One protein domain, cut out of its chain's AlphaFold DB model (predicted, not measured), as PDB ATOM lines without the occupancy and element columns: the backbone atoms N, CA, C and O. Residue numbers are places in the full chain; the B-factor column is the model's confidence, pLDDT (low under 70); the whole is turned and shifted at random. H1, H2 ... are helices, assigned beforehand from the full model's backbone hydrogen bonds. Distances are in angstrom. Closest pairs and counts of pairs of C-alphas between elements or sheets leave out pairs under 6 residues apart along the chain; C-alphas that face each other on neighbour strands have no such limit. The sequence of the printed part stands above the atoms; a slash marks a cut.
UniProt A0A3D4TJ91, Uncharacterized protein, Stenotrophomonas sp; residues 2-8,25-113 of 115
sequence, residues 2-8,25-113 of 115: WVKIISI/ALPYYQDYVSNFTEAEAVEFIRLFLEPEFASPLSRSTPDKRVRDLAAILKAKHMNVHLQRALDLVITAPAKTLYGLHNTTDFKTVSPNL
ATOM      1  N   TRP A   2      33.275   3.645 -38.808       95.38
ATOM      2  CA  TRP A   2      32.919   4.821 -38.000       95.38
ATOM      3  C   TRP A   2      33.416   4.726 -36.548       95.38
ATOM      4  O   TRP A   2      34.166   5.591 -36.100       95.38
ATOM      5  N   VAL A   3      33.091   3.627 -35.853       97.38
ATOM      6  CA  VAL A   3      33.490   3.390 -34.454       97.38
ATOM      7  C   VAL A   3      35.001   3.460 -34.285       97.38
ATOM      8  O   VAL A   3      35.488   4.125 -33.372       97.38
ATOM      9  N   LYS A   4      35.750   2.835 -35.199       97.38
ATOM     10  CA  LYS A   4      37.214   2.899 -35.234       97.38
ATOM     11  C   LYS A   4      37.727   4.334 -35.291       97.38
ATOM     12  O   LYS A   4      38.561   4.702 -34.471       97.38
ATOM     13  N   ILE A   5      37.230   5.133 -36.236       96.56
ATOM     14  CA  ILE A   5      37.680   6.519 -36.428       96.56
ATOM     15  C   ILE A   5      37.420   7.331 -35.161       96.56
ATOM     16  O   ILE A   5      38.347   7.929 -34.623       96.56
ATOM     17  N   ILE A   6      36.190   7.295 -34.643       97.62
ATOM     18  CA  ILE A   6      35.831   8.040 -33.431       97.62
ATOM     19  C   ILE A   6      36.657   7.575 -32.229       97.62
ATOM     20  O   ILE A   6      37.171   8.409 -31.486       97.62
ATOM     21  N   SER A   7      36.863   6.266 -32.073       97.56
ATOM     22  CA  SER A   7      37.668   5.716 -30.979       97.56
ATOM     23  C   SER A   7      39.131   6.157 -31.073       97.56
ATOM     24  O   SER A   7      39.701   6.573 -30.070       97.56
ATOM     25  N   ILE A   8      39.739   6.143 -32.264       96.19
ATOM     26  CA  ILE A   8      41.116   6.624 -32.471       96.19
ATOM     27  C   ILE A   8      41.214   8.132 -32.206       96.19
ATOM     28  O   ILE A   8      42.131   8.560 -31.507       96.19
ATOM     29  N   ALA A  25      37.980  19.430 -31.091       92.44
ATOM     30  CA  ALA A  25      37.109  18.380 -31.596       92.44
ATOM     31  C   ALA A  25      36.655  17.386 -30.506       92.44
ATOM     32  O   ALA A  25      35.653  16.691 -30.680       92.44
ATOM     33  N   LEU A  26      37.361  17.331 -29.369       91.62
ATOM     34  CA  LEU A  26      37.098  16.395 -28.272       91.62
ATOM     35  C   LEU A  26      35.643  16.403 -27.755       91.62
ATOM     36  O   LEU A  26      35.123  15.304 -27.547       91.62
ATOM     37  N   PRO A  27      34.959  17.556 -27.587       94.75
ATOM     38  CA  PRO A  27      33.551  17.565 -27.180       94.75
ATOM     39  C   PRO A  27      32.650  16.795 -28.155       94.75
ATOM     40  O   PRO A  27      31.819  15.999 -27.734       94.75
ATOM     41  N   TYR A  28      32.883  16.926 -29.464       96.31
ATOM     42  CA  TYR A  28      32.113  16.189 -30.468       96.31
ATOM     43  C   TYR A  28      32.395  14.686 -30.410       96.31
ATOM     44  O   TYR A  28      31.481  13.878 -30.544       96.31
ATOM     45  N   TYR A  29      33.647  14.281 -30.169       95.00
ATOM     46  CA  TYR A  29      33.974  12.862 -29.999       95.00
ATOM     47  C   TYR A  29      33.306  12.268 -28.756       95.00
ATOM     48  O   TYR A  29      32.843  11.133 -28.809       95.00
ATOM     49  N   GLN A  30      33.219  13.027 -27.659       93.69
ATOM     50  CA  GLN A  30      32.465  12.634 -26.465       93.69
ATOM     51  C   GLN A  30      30.980  12.439 -26.785       93.69
ATOM     52  O   GLN A  30      30.412  11.408 -26.417       93.69
ATOM     53  N   ASP A  31      30.379  13.362 -27.538       95.44
ATOM     54  CA  ASP A  31      28.989  13.250 -27.977       95.44
ATOM     55  C   ASP A  31      28.782  12.023 -28.877       95.44
ATOM     56  O   ASP A  31      27.826  11.272 -28.690       95.44
ATOM     57  N   TYR A  32      29.696  11.737 -29.805       96.56
ATOM     58  CA  TYR A  32      29.595  10.552 -30.660       96.56
ATOM     59  C   TYR A  32      29.751   9.246 -29.880       96.56
ATOM     60  O   TYR A  32      28.922   8.352 -30.042       96.56
ATOM     61  N   VAL A  33      30.745   9.145 -28.992       96.44
ATOM     62  CA  VAL A  33      30.924   7.974 -28.117       96.44
ATOM     63  C   VAL A  33      29.696   7.771 -27.232       96.44
ATOM     64  O   VAL A  33      29.208   6.650 -27.107       96.44
ATOM     65  N   SER A  34      29.148   8.842 -26.650       94.19
ATOM     66  CA  SER A  34      27.946   8.744 -25.815       94.19
ATOM     67  C   SER A  34      26.713   8.301 -26.601       94.19
ATOM     68  O   SER A  34      25.777   7.769 -26.007       94.19
ATOM     69  N   ASN A  35      26.718   8.441 -27.930       95.62
ATOM     70  CA  ASN A  35      25.666   7.973 -28.824       95.62
ATOM     71  C   ASN A  35      25.864   6.544 -29.338       95.62
ATOM     72  O   ASN A  35      24.899   5.995 -29.864       95.62
ATOM     73  N   PHE A  36      27.011   5.899 -29.091       97.81
ATOM     74  CA  PHE A  36      27.231   4.515 -29.520       97.81
ATOM     75  C   PHE A  36      26.107   3.595 -29.039       97.81
ATOM     76  O   PHE A  36      25.706   3.594 -27.871       97.81
ATOM     77  N   THR A  37      25.553   2.854 -29.981       97.38
ATOM     78  CA  THR A  37      24.618   1.759 -29.766       97.38
ATOM     79  C   THR A  37      25.349   0.549 -29.187       97.38
ATOM     80  O   THR A  37      26.577   0.498 -29.150       97.38
ATOM     81  N   GLU A  38      24.599  -0.461 -28.744       97.06
ATOM     82  CA  GLU A  38      25.202  -1.707 -28.256       97.06
ATOM     83  C   GLU A  38      26.078  -2.378 -29.331       97.06
ATOM     84  O   GLU A  38      27.187  -2.811 -29.029       97.06
ATOM     85  N   ALA A  39      25.636  -2.375 -30.595       97.06
ATOM     86  CA  ALA A  39      26.408  -2.902 -31.723       97.06
ATOM     87  C   ALA A  39      27.723  -2.131 -31.944       97.06
ATOM     88  O   ALA A  39      28.772  -2.731 -32.184       97.06
ATOM     89  N   GLU A  40      27.701  -0.805 -31.803       98.19
ATOM     90  CA  GLU A  40      28.905   0.026 -31.914       98.19
ATOM     91  C   GLU A  40      29.847  -0.162 -30.718       98.19
ATOM     92  O   GLU A  40      31.064  -0.188 -30.889       98.19
ATOM     93  N   ALA A  41      29.313  -0.375 -29.514       98.06
ATOM     94  CA  ALA A  41      30.117  -0.740 -28.352       98.06
ATOM     95  C   ALA A  41      30.772  -2.127 -28.517       98.06
ATOM     96  O   ALA A  41      31.919  -2.325 -28.112       98.06
ATOM     97  N   VAL A  42      30.093  -3.078 -29.166       98.00
ATOM     98  CA  VAL A  42      30.692  -4.359 -29.569       98.00
ATOM     99  C   VAL A  42      31.784  -4.159 -30.621       98.00
ATOM    100  O   VAL A  42      32.857  -4.752 -30.490       98.00
ATOM    101  N   GLU A  43      31.562  -3.320 -31.640       97.62
ATOM    102  CA  GLU A  43      32.606  -2.966 -32.617       97.62
ATOM    103  C   GLU A  43      33.823  -2.359 -31.904       97.62
ATOM    104  O   GLU A  43      34.945  -2.774 -32.184       97.62
ATOM    105  N   PHE A  44      33.615  -1.481 -30.916       98.19
ATOM    106  CA  PHE A  44      34.686  -0.913 -30.092       98.19
ATOM    107  C   PHE A  44      35.518  -1.995 -29.386       98.19
ATOM    108  O   PHE A  44      36.747  -1.959 -29.452       98.19
ATOM    109  N   ILE A  45      34.881  -2.999 -28.770       98.06
ATOM    110  CA  ILE A  45      35.603  -4.131 -28.161       98.06
ATOM    111  C   ILE A  45      36.414  -4.904 -29.208       98.06
ATOM    112  O   ILE A  45      37.542  -5.324 -28.942       98.06
ATOM    113  N   ARG A  46      35.881  -5.078 -30.421       96.75
ATOM    114  CA  ARG A  46      36.585  -5.781 -31.504       96.75
ATOM    115  C   ARG A  46      37.822  -5.019 -31.996       96.75
ATOM    116  O   ARG A  46      38.753  -5.670 -32.464       96.75
ATOM    117  N   LEU A  47      37.913  -3.699 -31.803       97.50
ATOM    118  CA  LEU A  47      39.101  -2.917 -32.175       97.50
ATOM    119  C   LEU A  47      40.379  -3.363 -31.449       97.50
ATOM    120  O   LEU A  47      41.474  -3.139 -31.954       97.50
ATOM    121  N   PHE A  48      40.286  -4.036 -30.298       96.88
ATOM    122  CA  PHE A  48      41.461  -4.571 -29.595       96.88
ATOM    123  C   PHE A  48      42.170  -5.710 -30.352       96.88
ATOM    124  O   PHE A  48      43.305  -6.057 -30.013       96.88
ATOM    125  N   LEU A  49      41.522  -6.277 -31.377       95.50
ATOM    126  CA  LEU A  49      42.123  -7.210 -32.335       95.50
ATOM    127  C   LEU A  49      42.911  -6.481 -33.435       95.50
ATOM    128  O   LEU A  49      43.713  -7.105 -34.128       95.50
ATOM    129  N   GLU A  50      42.694  -5.176 -33.612       95.38
ATOM    130  CA  GLU A  50      43.322  -4.381 -34.662       95.38
ATOM    131  C   GLU A  50      44.627  -3.735 -34.164       95.38
ATOM    132  O   GLU A  50      44.597  -2.890 -33.263       95.38
ATOM    133  N   PRO A  51      45.792  -4.045 -34.771       93.44
ATOM    134  CA  PRO A  51      47.077  -3.491 -34.332       93.44
ATOM    135  C   PRO A  51      47.146  -1.958 -34.363       93.44
ATOM    136  O   PRO A  51      47.808  -1.345 -33.522       93.44
ATOM    137  N   GLU A  52      46.455  -1.329 -35.315       92.62
ATOM    138  CA  GLU A  52      46.397   0.129 -35.457       92.62
ATOM    139  C   GLU A  52      45.753   0.802 -34.237       92.62
ATOM    140  O   GLU A  52      46.235   1.835 -33.777       92.62
ATOM    141  N   PHE A  53      44.711   0.186 -33.674       96.19
ATOM    142  CA  PHE A  53      44.043   0.689 -32.478       96.19
ATOM    143  C   PHE A  53      44.767   0.271 -31.193       96.19
ATOM    144  O   PHE A  53      44.885   1.062 -30.261       96.19
ATOM    145  N   ALA A  54      45.278  -0.961 -31.139       96.06
ATOM    146  CA  ALA A  54      45.863  -1.529 -29.929       96.06
ATOM    147  C   ALA A  54      47.286  -1.011 -29.630       96.06
ATOM    148  O   ALA A  54      47.650  -0.827 -28.467       96.06
ATOM    149  N   SER A  55      48.112  -0.759 -30.652       94.31
ATOM    150  CA  SER A  55      49.531  -0.410 -30.456       94.31
ATOM    151  C   SER A  55      49.786   0.882 -29.655       94.31
ATOM    152  O   SER A  55      50.691   0.872 -28.805       94.31
ATOM    153  N   PRO A  56      49.004   1.976 -29.805       94.69
ATOM    154  CA  PRO A  56      49.208   3.189 -29.016       94.69
ATOM    155  C   PRO A  56      48.880   3.021 -27.528       94.69
ATOM    156  O   PRO A  56      49.367   3.805 -26.714       94.69
ATOM    157  N   LEU A  57      48.115   1.988 -27.152       96.06
ATOM    158  CA  LEU A  57      47.658   1.739 -25.777       96.06
ATOM    159  C   LEU A  57      48.784   1.303 -24.821       96.06
ATOM    160  O   LEU A  57      48.574   1.179 -23.621       96.06
ATOM    161  N   SER A  58      50.002   1.099 -25.324       94.25
ATOM    162  CA  SER A  58      51.210   0.960 -24.495       94.25
ATOM    163  C   SER A  58      51.640   2.282 -23.827       94.25
ATOM    164  O   SER A  58      52.453   2.289 -22.898       94.25
ATOM    165  N   ARG A  59      51.100   3.421 -24.281       94.19
ATOM    166  CA  ARG A  59      51.396   4.765 -23.764       94.19
ATOM    167  C   ARG A  59      50.363   5.184 -22.723       94.19
ATOM    168  O   ARG A  59      49.182   4.888 -22.855       94.19
ATOM    169  N   SER A  60      50.800   5.945 -21.718       92.56
ATOM    170  CA  SER A  60      49.965   6.298 -20.560       92.56
ATOM    171  C   SER A  60      48.680   7.056 -20.923       92.56
ATOM    172  O   SER A  60      47.635   6.788 -20.340       92.56
ATOM    173  N   THR A  61      48.735   8.002 -21.870       93.56
ATOM    174  CA  THR A  61      47.563   8.828 -22.219       93.56
ATOM    175  C   THR A  61      46.516   8.060 -23.036       93.56
ATOM    176  O   THR A  61      45.358   8.071 -22.619       93.56
ATOM    177  N   PRO A  62      46.873   7.359 -24.135       95.44
ATOM    178  CA  PRO A  62      45.946   6.450 -24.810       95.44
ATOM    179  C   PRO A  62      45.372   5.369 -23.887       95.44
ATOM    180  O   PRO A  62      44.165   5.154 -23.905       95.44
ATOM    181  N   ASP A  63      46.197   4.743 -23.032       96.38
ATOM    182  CA  ASP A  63      45.733   3.747 -22.049       96.38
ATOM    183  C   ASP A  63      44.668   4.333 -21.110       96.38
ATOM    184  O   ASP A  63      43.616   3.731 -20.914       96.38
ATOM    185  N   LYS A  64      44.886   5.546 -20.590       95.88
ATOM    186  CA  LYS A  64      43.887   6.228 -19.760       95.88
ATOM    187  C   LYS A  64      42.599   6.514 -20.540       95.88
ATOM    188  O   LYS A  64      41.518   6.149 -20.094       95.88
ATOM    189  N   ARG A  65      42.703   7.142 -21.714       95.88
ATOM    190  CA  ARG A  65      41.530   7.584 -22.489       95.88
ATOM    191  C   ARG A  65      40.693   6.420 -23.012       95.88
ATOM    192  O   ARG A  65      39.475   6.533 -23.052       95.88
ATOM    193  N   VAL A  66      41.305   5.296 -23.389       97.81
ATOM    194  CA  VAL A  66      40.531   4.119 -23.814       97.81
ATOM    195  C   VAL A  66      39.756   3.497 -22.649       97.81
ATOM    196  O   VAL A  66      38.652   2.998 -22.855       97.81
ATOM    197  N   ARG A  67      40.280   3.576 -21.416       98.12
ATOM    198  CA  ARG A  67      39.548   3.165 -20.206       98.12
ATOM    199  C   ARG A  67      38.403   4.117 -19.892       98.12
ATOM    200  O   ARG A  67      37.323   3.645 -19.556       98.12
ATOM    201  N   ASP A  68      38.612   5.423 -20.059       96.94
ATOM    202  CA  ASP A  68      37.549   6.424 -19.915       96.94
ATOM    203  C   ASP A  68      36.420   6.164 -20.934       96.94
ATOM    204  O   ASP A  68      35.245   6.128 -20.569       96.94
ATOM    205  N   LEU A  69      36.772   5.878 -22.197       97.75
ATOM    206  CA  LEU A  69      35.823   5.487 -23.247       97.75
ATOM    207  C   LEU A  69      35.061   4.209 -22.855       97.75
ATOM    208  O   LEU A  69      33.830   4.185 -22.887       97.75
ATOM    209  N   ALA A  70      35.768   3.165 -22.409       98.31
ATOM    210  CA  ALA A  70      35.140   1.925 -21.956       98.31
ATOM    211  C   ALA A  70      34.202   2.143 -20.754       98.31
ATOM    212  O   ALA A  70      33.126   1.548 -20.708       98.31
ATOM    213  N   ALA A  71      34.558   3.025 -19.817       98.19
ATOM    214  CA  ALA A  71      33.715   3.381 -18.679       98.19
ATOM    215  C   ALA A  71      32.427   4.105 -19.109       98.19
ATOM    216  O   ALA A  71      31.359   3.802 -18.575       98.19
ATOM    217  N   ILE A  72      32.501   4.996 -20.105       97.31
ATOM    218  CA  ILE A  72      31.321   5.659 -20.691       97.31
ATOM    219  C   ILE A  72      30.369   4.617 -21.292       97.31
ATOM    220  O   ILE A  72      29.180   4.608 -20.972       97.31
ATOM    221  N   LEU A  73      30.887   3.701 -22.116       98.12
ATOM    222  CA  LEU A  73      30.070   2.643 -22.721       98.12
ATOM    223  C   LEU A  73      29.495   1.699 -21.658       98.12
ATOM    224  O   LEU A  73      28.336   1.294 -21.745       98.12
ATOM    225  N   LYS A  74      30.272   1.393 -20.613       97.69
ATOM    226  CA  LYS A  74      29.825   0.539 -19.511       97.69
ATOM    227  C   LYS A  74      28.683   1.191 -18.732       97.69
ATOM    228  O   LYS A  74      27.742   0.508 -18.353       97.69
ATOM    229  N   ALA A  75      28.721   2.499 -18.508       97.00
ATOM    230  CA  ALA A  75      27.625   3.196 -17.838       97.00
ATOM    231  C   ALA A  75      26.333   3.226 -18.680       97.00
ATOM    232  O   ALA A  75      25.242   3.324 -18.122       97.00
ATOM    233  N   LYS A  76      26.449   3.147 -20.012       96.44
ATOM    234  CA  LYS A  76      25.324   3.274 -20.947       96.44
ATOM    235  C   LYS A  76      24.575   1.964 -21.202       96.44
ATOM    236  O   LYS A  76      23.351   1.974 -21.336       96.44
ATOM    237  N   HIS A  77      25.289   0.855 -21.353       97.00
ATOM    238  CA  HIS A  77      24.700  -0.412 -21.800       97.00
ATOM    239  C   HIS A  77      24.425  -1.351 -20.625       97.00
ATOM    240  O   HIS A  77      25.115  -1.294 -19.624       97.00
ATOM    241  N   MET A  78      23.449  -2.256 -20.733       96.06
ATOM    242  CA  MET A  78      23.086  -3.171 -19.629       96.06
ATOM    243  C   MET A  78      23.374  -4.647 -19.941       96.06
ATOM    244  O   MET A  78      23.254  -5.502 -19.066       96.06
ATOM    245  N   ASN A  79      23.767  -4.966 -21.178       97.62
ATOM    246  CA  ASN A  79      24.050  -6.334 -21.598       97.62
ATOM    247  C   ASN A  79      25.226  -6.928 -20.808       97.62
ATOM    248  O   ASN A  79      26.345  -6.425 -20.868       97.62
ATOM    249  N   VAL A  80      24.982  -8.035 -20.102       97.06
ATOM    250  CA  VAL A  80      25.954  -8.659 -19.189       97.06
ATOM    251  C   VAL A  80      27.241  -9.094 -19.899       97.06
ATOM    252  O   VAL A  80      28.320  -9.018 -19.312       97.06
ATOM    253  N   HIS A  81      27.168  -9.533 -21.156       97.06
ATOM    254  CA  HIS A  81      28.351  -9.955 -21.905       97.06
ATOM    255  C   HIS A  81      29.197  -8.761 -22.344       97.06
ATOM    256  O   HIS A  81      30.419  -8.785 -22.183       97.06
ATOM    257  N   LEU A  82      28.551  -7.690 -22.811       97.88
ATOM    258  CA  LEU A  82      29.235  -6.437 -23.134       97.88
ATOM    259  C   LEU A  82      29.837  -5.789 -21.876       97.88
ATOM    260  O   LEU A  82      30.991  -5.372 -21.896       97.88
ATOM    261  N   GLN A  83      29.096  -5.778 -20.766       98.12
ATOM    262  CA  GLN A  83      29.560  -5.298 -19.460       98.12
ATOM    263  C   GLN A  83      30.859  -5.983 -19.031       98.12
ATOM    264  O   GLN A  83      31.826  -5.310 -18.685       98.12
ATOM    265  N   ARG A  84      30.910  -7.319 -19.119       97.75
ATOM    266  CA  ARG A  84      32.115  -8.101 -18.806       97.75
ATOM    267  C   ARG A  84      33.286  -7.746 -19.721       97.75
ATOM    268  O   ARG A  84      34.408  -7.635 -19.242       97.75
ATOM    269  N   ALA A  85      33.041  -7.559 -21.018       97.94
ATOM    270  CA  ALA A  85      34.092  -7.183 -21.963       97.94
ATOM    271  C   ALA A  85      34.664  -5.789 -21.668       97.94
ATOM    272  O   ALA A  85      35.879  -5.607 -21.670       97.94
ATOM    273  N   LEU A  86      33.795  -4.819 -21.374       98.31
ATOM    274  CA  LEU A  86      34.192  -3.461 -21.001       98.31
ATOM    275  C   LEU A  86      34.941  -3.448 -19.664       98.31
ATOM    276  O   LEU A  86      35.924  -2.722 -19.527       98.31
ATOM    277  N   ASP A  87      34.546  -4.297 -18.714       98.19
ATOM    278  CA  ASP A  87      35.275  -4.467 -17.458       98.19
ATOM    279  C   ASP A  87      36.706  -4.948 -17.669       98.19
ATOM    280  O   ASP A  87      37.620  -4.371 -17.085       98.19
ATOM    281  N   LEU A  88      36.931  -5.919 -18.562       97.75
ATOM    282  CA  LEU A  88      38.289  -6.360 -18.892       97.75
ATOM    283  C   LEU A  88      39.160  -5.204 -19.407       97.75
ATOM    284  O   LEU A  88      40.337  -5.132 -19.059       97.75
ATOM    285  N   VAL A  89      38.596  -4.279 -20.191       98.06
ATOM    286  CA  VAL A  89      39.319  -3.083 -20.652       98.06
ATOM    287  C   VAL A  89      39.633  -2.147 -19.480       98.06
ATOM    288  O   VAL A  89      40.757  -1.664 -19.359       98.06
ATOM    289  N   ILE A  90      38.663  -1.893 -18.600       98.12
ATOM    290  CA  ILE A  90      38.809  -0.951 -17.483       98.12
ATOM    291  C   ILE A  90      39.821  -1.461 -16.451       98.12
ATOM    292  O   ILE A  90      40.627  -0.671 -15.956       98.12
ATOM    293  N   THR A  91      39.817  -2.761 -16.146       97.12
ATOM    294  CA  THR A  91      40.597  -3.347 -15.045       97.12
ATOM    295  C   THR A  91      41.905  -3.999 -15.477       97.12
ATOM    296  O   THR A  91      42.686  -4.394 -14.610       97.12
ATOM    297  N   ALA A  92      42.178  -4.133 -16.782       96.31
ATOM    298  CA  ALA A  92      43.452  -4.673 -17.256       96.31
ATOM    299  C   ALA A  92      44.637  -3.903 -16.643       96.31
ATOM    300  O   ALA A  92      44.535  -2.685 -16.475       96.31
ATOM    301  N   PRO A  93      45.781  -4.546 -16.359       94.62
ATOM    302  CA  PRO A  93      46.963  -3.835 -15.890       94.62
ATOM    303  C   PRO A  93      47.339  -2.657 -16.807       94.62
ATOM    304  O   PRO A  93      47.102  -2.670 -18.019       94.62
ATOM    305  N   ALA A  94      47.890  -1.593 -16.226       91.19
ATOM    306  CA  ALA A  94      48.255  -0.404 -16.991       91.19
ATOM    307  C   ALA A  94      49.250  -0.758 -18.107       91.19
ATOM    308  O   ALA A  94      50.204  -1.505 -17.878       91.19
ATOM    309  N   LYS A  95      49.053  -0.187 -19.302       89.19
ATOM    310  CA  LYS A  95      49.912  -0.373 -20.483       89.19
ATOM    311  C   LYS A  95      49.958  -1.799 -21.036       89.19
ATOM    312  O   LYS A  95      50.810  -2.072 -21.875       89.19
ATOM    313  N   THR A  96      49.063  -2.704 -20.631       94.31
ATOM    314  CA  THR A  96      48.979  -4.064 -21.206       94.31
ATOM    315  C   THR A  96      47.844  -4.222 -22.216       94.31
ATOM    316  O   THR A  96      47.705  -5.284 -22.822       94.31
ATOM    317  N   LEU A  97      47.038  -3.176 -22.431       95.06
ATOM    318  CA  LEU A  97      45.864  -3.217 -23.308       95.06
ATOM    319  C   LEU A  97      46.196  -3.554 -24.770       95.06
ATOM    320  O   LEU A  97      45.370  -4.159 -25.449       95.06
ATOM    321  N   TYR A  98      47.416  -3.265 -25.236       92.75
ATOM    322  CA  TYR A  98      47.878  -3.650 -26.577       92.75
ATOM    323  C   TYR A  98      47.848  -5.174 -26.816       92.75
ATOM    324  O   TYR A  98      47.746  -5.627 -27.954       92.75
ATOM    325  N   GLY A  99      47.948  -5.966 -25.743       93.62
ATOM    326  CA  GLY A  99      47.918  -7.427 -25.768       93.62
ATOM    327  C   GLY A  99      46.617  -8.028 -25.235       93.62
ATOM    328  O   GLY A  99      46.566  -9.243 -25.049       93.62
ATOM    329  N   LEU A 100      45.578  -7.220 -24.977       94.69
ATOM    330  CA  LEU A 100      44.343  -7.677 -24.327       94.69
ATOM    331  C   LEU A 100      43.700  -8.858 -25.069       94.69
ATOM    332  O   LEU A 100      43.308  -9.837 -24.436       94.69
ATOM    333  N   HIS A 101      43.686  -8.817 -26.405       93.50
ATOM    334  CA  HIS A 101      43.115  -9.875 -27.243       93.50
ATOM    335  C   HIS A 101      43.790 -11.246 -27.080       93.50
ATOM    336  O   HIS A 101      43.205 -12.273 -27.421       93.50
ATOM    337  N   ASN A 102      45.021 -11.288 -26.558       94.44
ATOM    338  CA  ASN A 102      45.747 -12.537 -26.343       94.44
ATOM    339  C   ASN A 102      45.400 -13.219 -25.021       94.44
ATOM    340  O   ASN A 102      45.672 -14.416 -24.882       94.44
ATOM    341  N   THR A 103      44.788 -12.492 -24.087       95.50
ATOM    342  CA  THR A 103      44.407 -13.017 -22.774       95.50
ATOM    343  C   THR A 103      43.307 -14.072 -22.895       95.50
ATOM    344  O   THR A 103      42.454 -14.012 -23.783       95.50
ATOM    345  N   THR A 104      43.331 -15.055 -21.994       95.19
ATOM    346  CA  THR A 104      42.300 -16.099 -21.929       95.19
ATOM    347  C   THR A 104      40.924 -15.483 -21.682       95.19
ATOM    348  O   THR A 104      39.986 -15.805 -22.403       95.19
ATOM    349  N   ASP A 105      40.826 -14.531 -20.750       94.25
ATOM    350  CA  ASP A 105      39.558 -13.887 -20.389       94.25
ATOM    351  C   ASP A 105      38.904 -13.188 -21.587       94.25
ATOM    352  O   ASP A 105      37.712 -13.371 -21.843       94.25
ATOM    353  N   PHE A 106      39.685 -12.450 -22.384       94.69
ATOM    354  CA  PHE A 106      39.162 -11.789 -23.580       94.69
ATOM    355  C   PHE A 106      38.671 -12.803 -24.621       94.69
ATOM    356  O   PHE A 106      37.586 -12.643 -25.182       94.69
ATOM    357  N   LYS A 107      39.425 -13.887 -24.841       95.38
ATOM    358  CA  LYS A 107      39.036 -14.975 -25.755       95.38
ATOM    359  C   LYS A 107      37.777 -15.710 -25.290       95.38
ATOM    360  O   LYS A 107      37.022 -16.187 -26.130       95.38
ATOM    361  N   THR A 108      37.526 -15.782 -23.984       95.38
ATOM    362  CA  THR A 108      36.303 -16.368 -23.420       95.38
ATOM    363  C   THR A 108      35.094 -15.445 -23.569       95.38
ATOM    364  O   THR A 108      33.987 -15.921 -23.820       95.38
ATOM    365  N   VAL A 109      35.267 -14.128 -23.427       93.94
ATOM    366  CA  VAL A 109      34.149 -13.173 -23.510       93.94
ATOM    367  C   VAL A 109      33.797 -12.811 -24.955       93.94
ATOM    368  O   VAL A 109      32.616 -12.683 -25.267       93.94
ATOM    369  N   SER A 110      34.781 -12.698 -25.854       91.56
ATOM    370  CA  SER A 110      34.573 -12.231 -27.233       91.56
ATOM    371  C   SER A 110      33.507 -13.005 -28.034       91.56
ATOM    372  O   SER A 110      32.758 -12.347 -28.756       91.56
ATOM    373  N   PRO A 111      33.383 -14.346 -27.941       93.69
ATOM    374  CA  PRO A 111      32.340 -15.095 -28.651       93.69
ATOM    375  C   PRO A 111      30.926 -14.866 -28.103       93.69
ATOM    376  O   PRO A 111      29.957 -15.154 -28.793       93.69
ATOM    377  N   ASN A 112      30.809 -14.370 -26.868       94.06
ATOM    378  CA  ASN A 112      29.533 -14.144 -26.188       94.06
ATOM    379  C   ASN A 112      29.005 -12.713 -26.370       94.06
ATOM    380  O   ASN A 112      27.982 -12.359 -25.785       94.06
ATOM    381  N   LEU A 113      29.718 -11.867 -27.120       93.56
ATOM    382  CA  LEU A 113      29.260 -10.513 -27.413       93.56
ATOM    383  C   LEU A 113      27.953 -10.562 -28.219       93.56
ATOM    384  O   LEU A 113      27.802 -11.445 -29.067       93.56
TER     385      LEU A 113
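Overview. This is residues 2 to 8 and 25 to 113 of the 115 residues of an uncharacterized protein of Stenotrophomonas sp (UniProt A0A3D4TJ91). What does the longest helix build? H5 folds back into H6 as a hairpin and H3 packs on H6, a bundle of three helices, up and down, each running against the one before. H1 and H2 pack on one side, H8 on the other, and short H4 and H7 cap one end. How large is it? The printed part has 96 residues with eight named helices, H1 to H8 in order, and no named strand: all helix, compact, radius of gyration of the C-alphas 12.2 A, spans 35 by 30 by 20 A.

Along the chain. Where is the longest helix? H5, residues 60 to 76, spans 24.8 A from C-alpha 60 at (49.965, 6.298, -20.560). Where are the others? H3 is residues 38 to 49, 18.3 A, H6 80 to 91, 16.1 A, and H2 26 to 35. H1 is residues 2 to 8, H4 51 to 58, H7 97 to 102, and H8 104 to 112, ending at C-alpha 112 (29.533, -14.144, -26.188).

Arrangement. What touches H5? H6 does, closest C-alphas Arg 67 and Ile 90, 5.0 A, at a shallow tilt of 25 degrees, opposite ways. H2 touches residues 69 to 76 of H5 alone, closest C-alphas Ser 34 and Ile 72, 6.9 A; H4 touches H5 only at the corner, Leu 57 to Asp 63, 4.7 A. What of H3, H7 and H8? H3, the hub, touches H1, H6, H7 and, only just and only at the corner with 3 pairs of C-alphas within 8 A, H4; its closest C-alphas to H6 are Val 42 and Leu 82, 6.9 A. H8 touches H6, closest C-alphas His 81 and Asn 112, 6.1 A. Which backbones are complete? Every O i to N i+4 pair is within hydrogen-bond range in H1, H2, H5 and H6, against 6 of 8 in H3, 3 of 5 in H8, 1 of 4 in H4 and 0 of 2 in H7; O i to N i+3 gives 2 of 5 in H4 and 2 of 3 in H7.

Size, cuts and confidence. Is the printed part unbroken? Residues 9 to 24 are not printed, and C-alphas 8 and 25 are 12.5 A apart; the links printed whole are tight. Is confidence low anywhere? No printed residue is under 70.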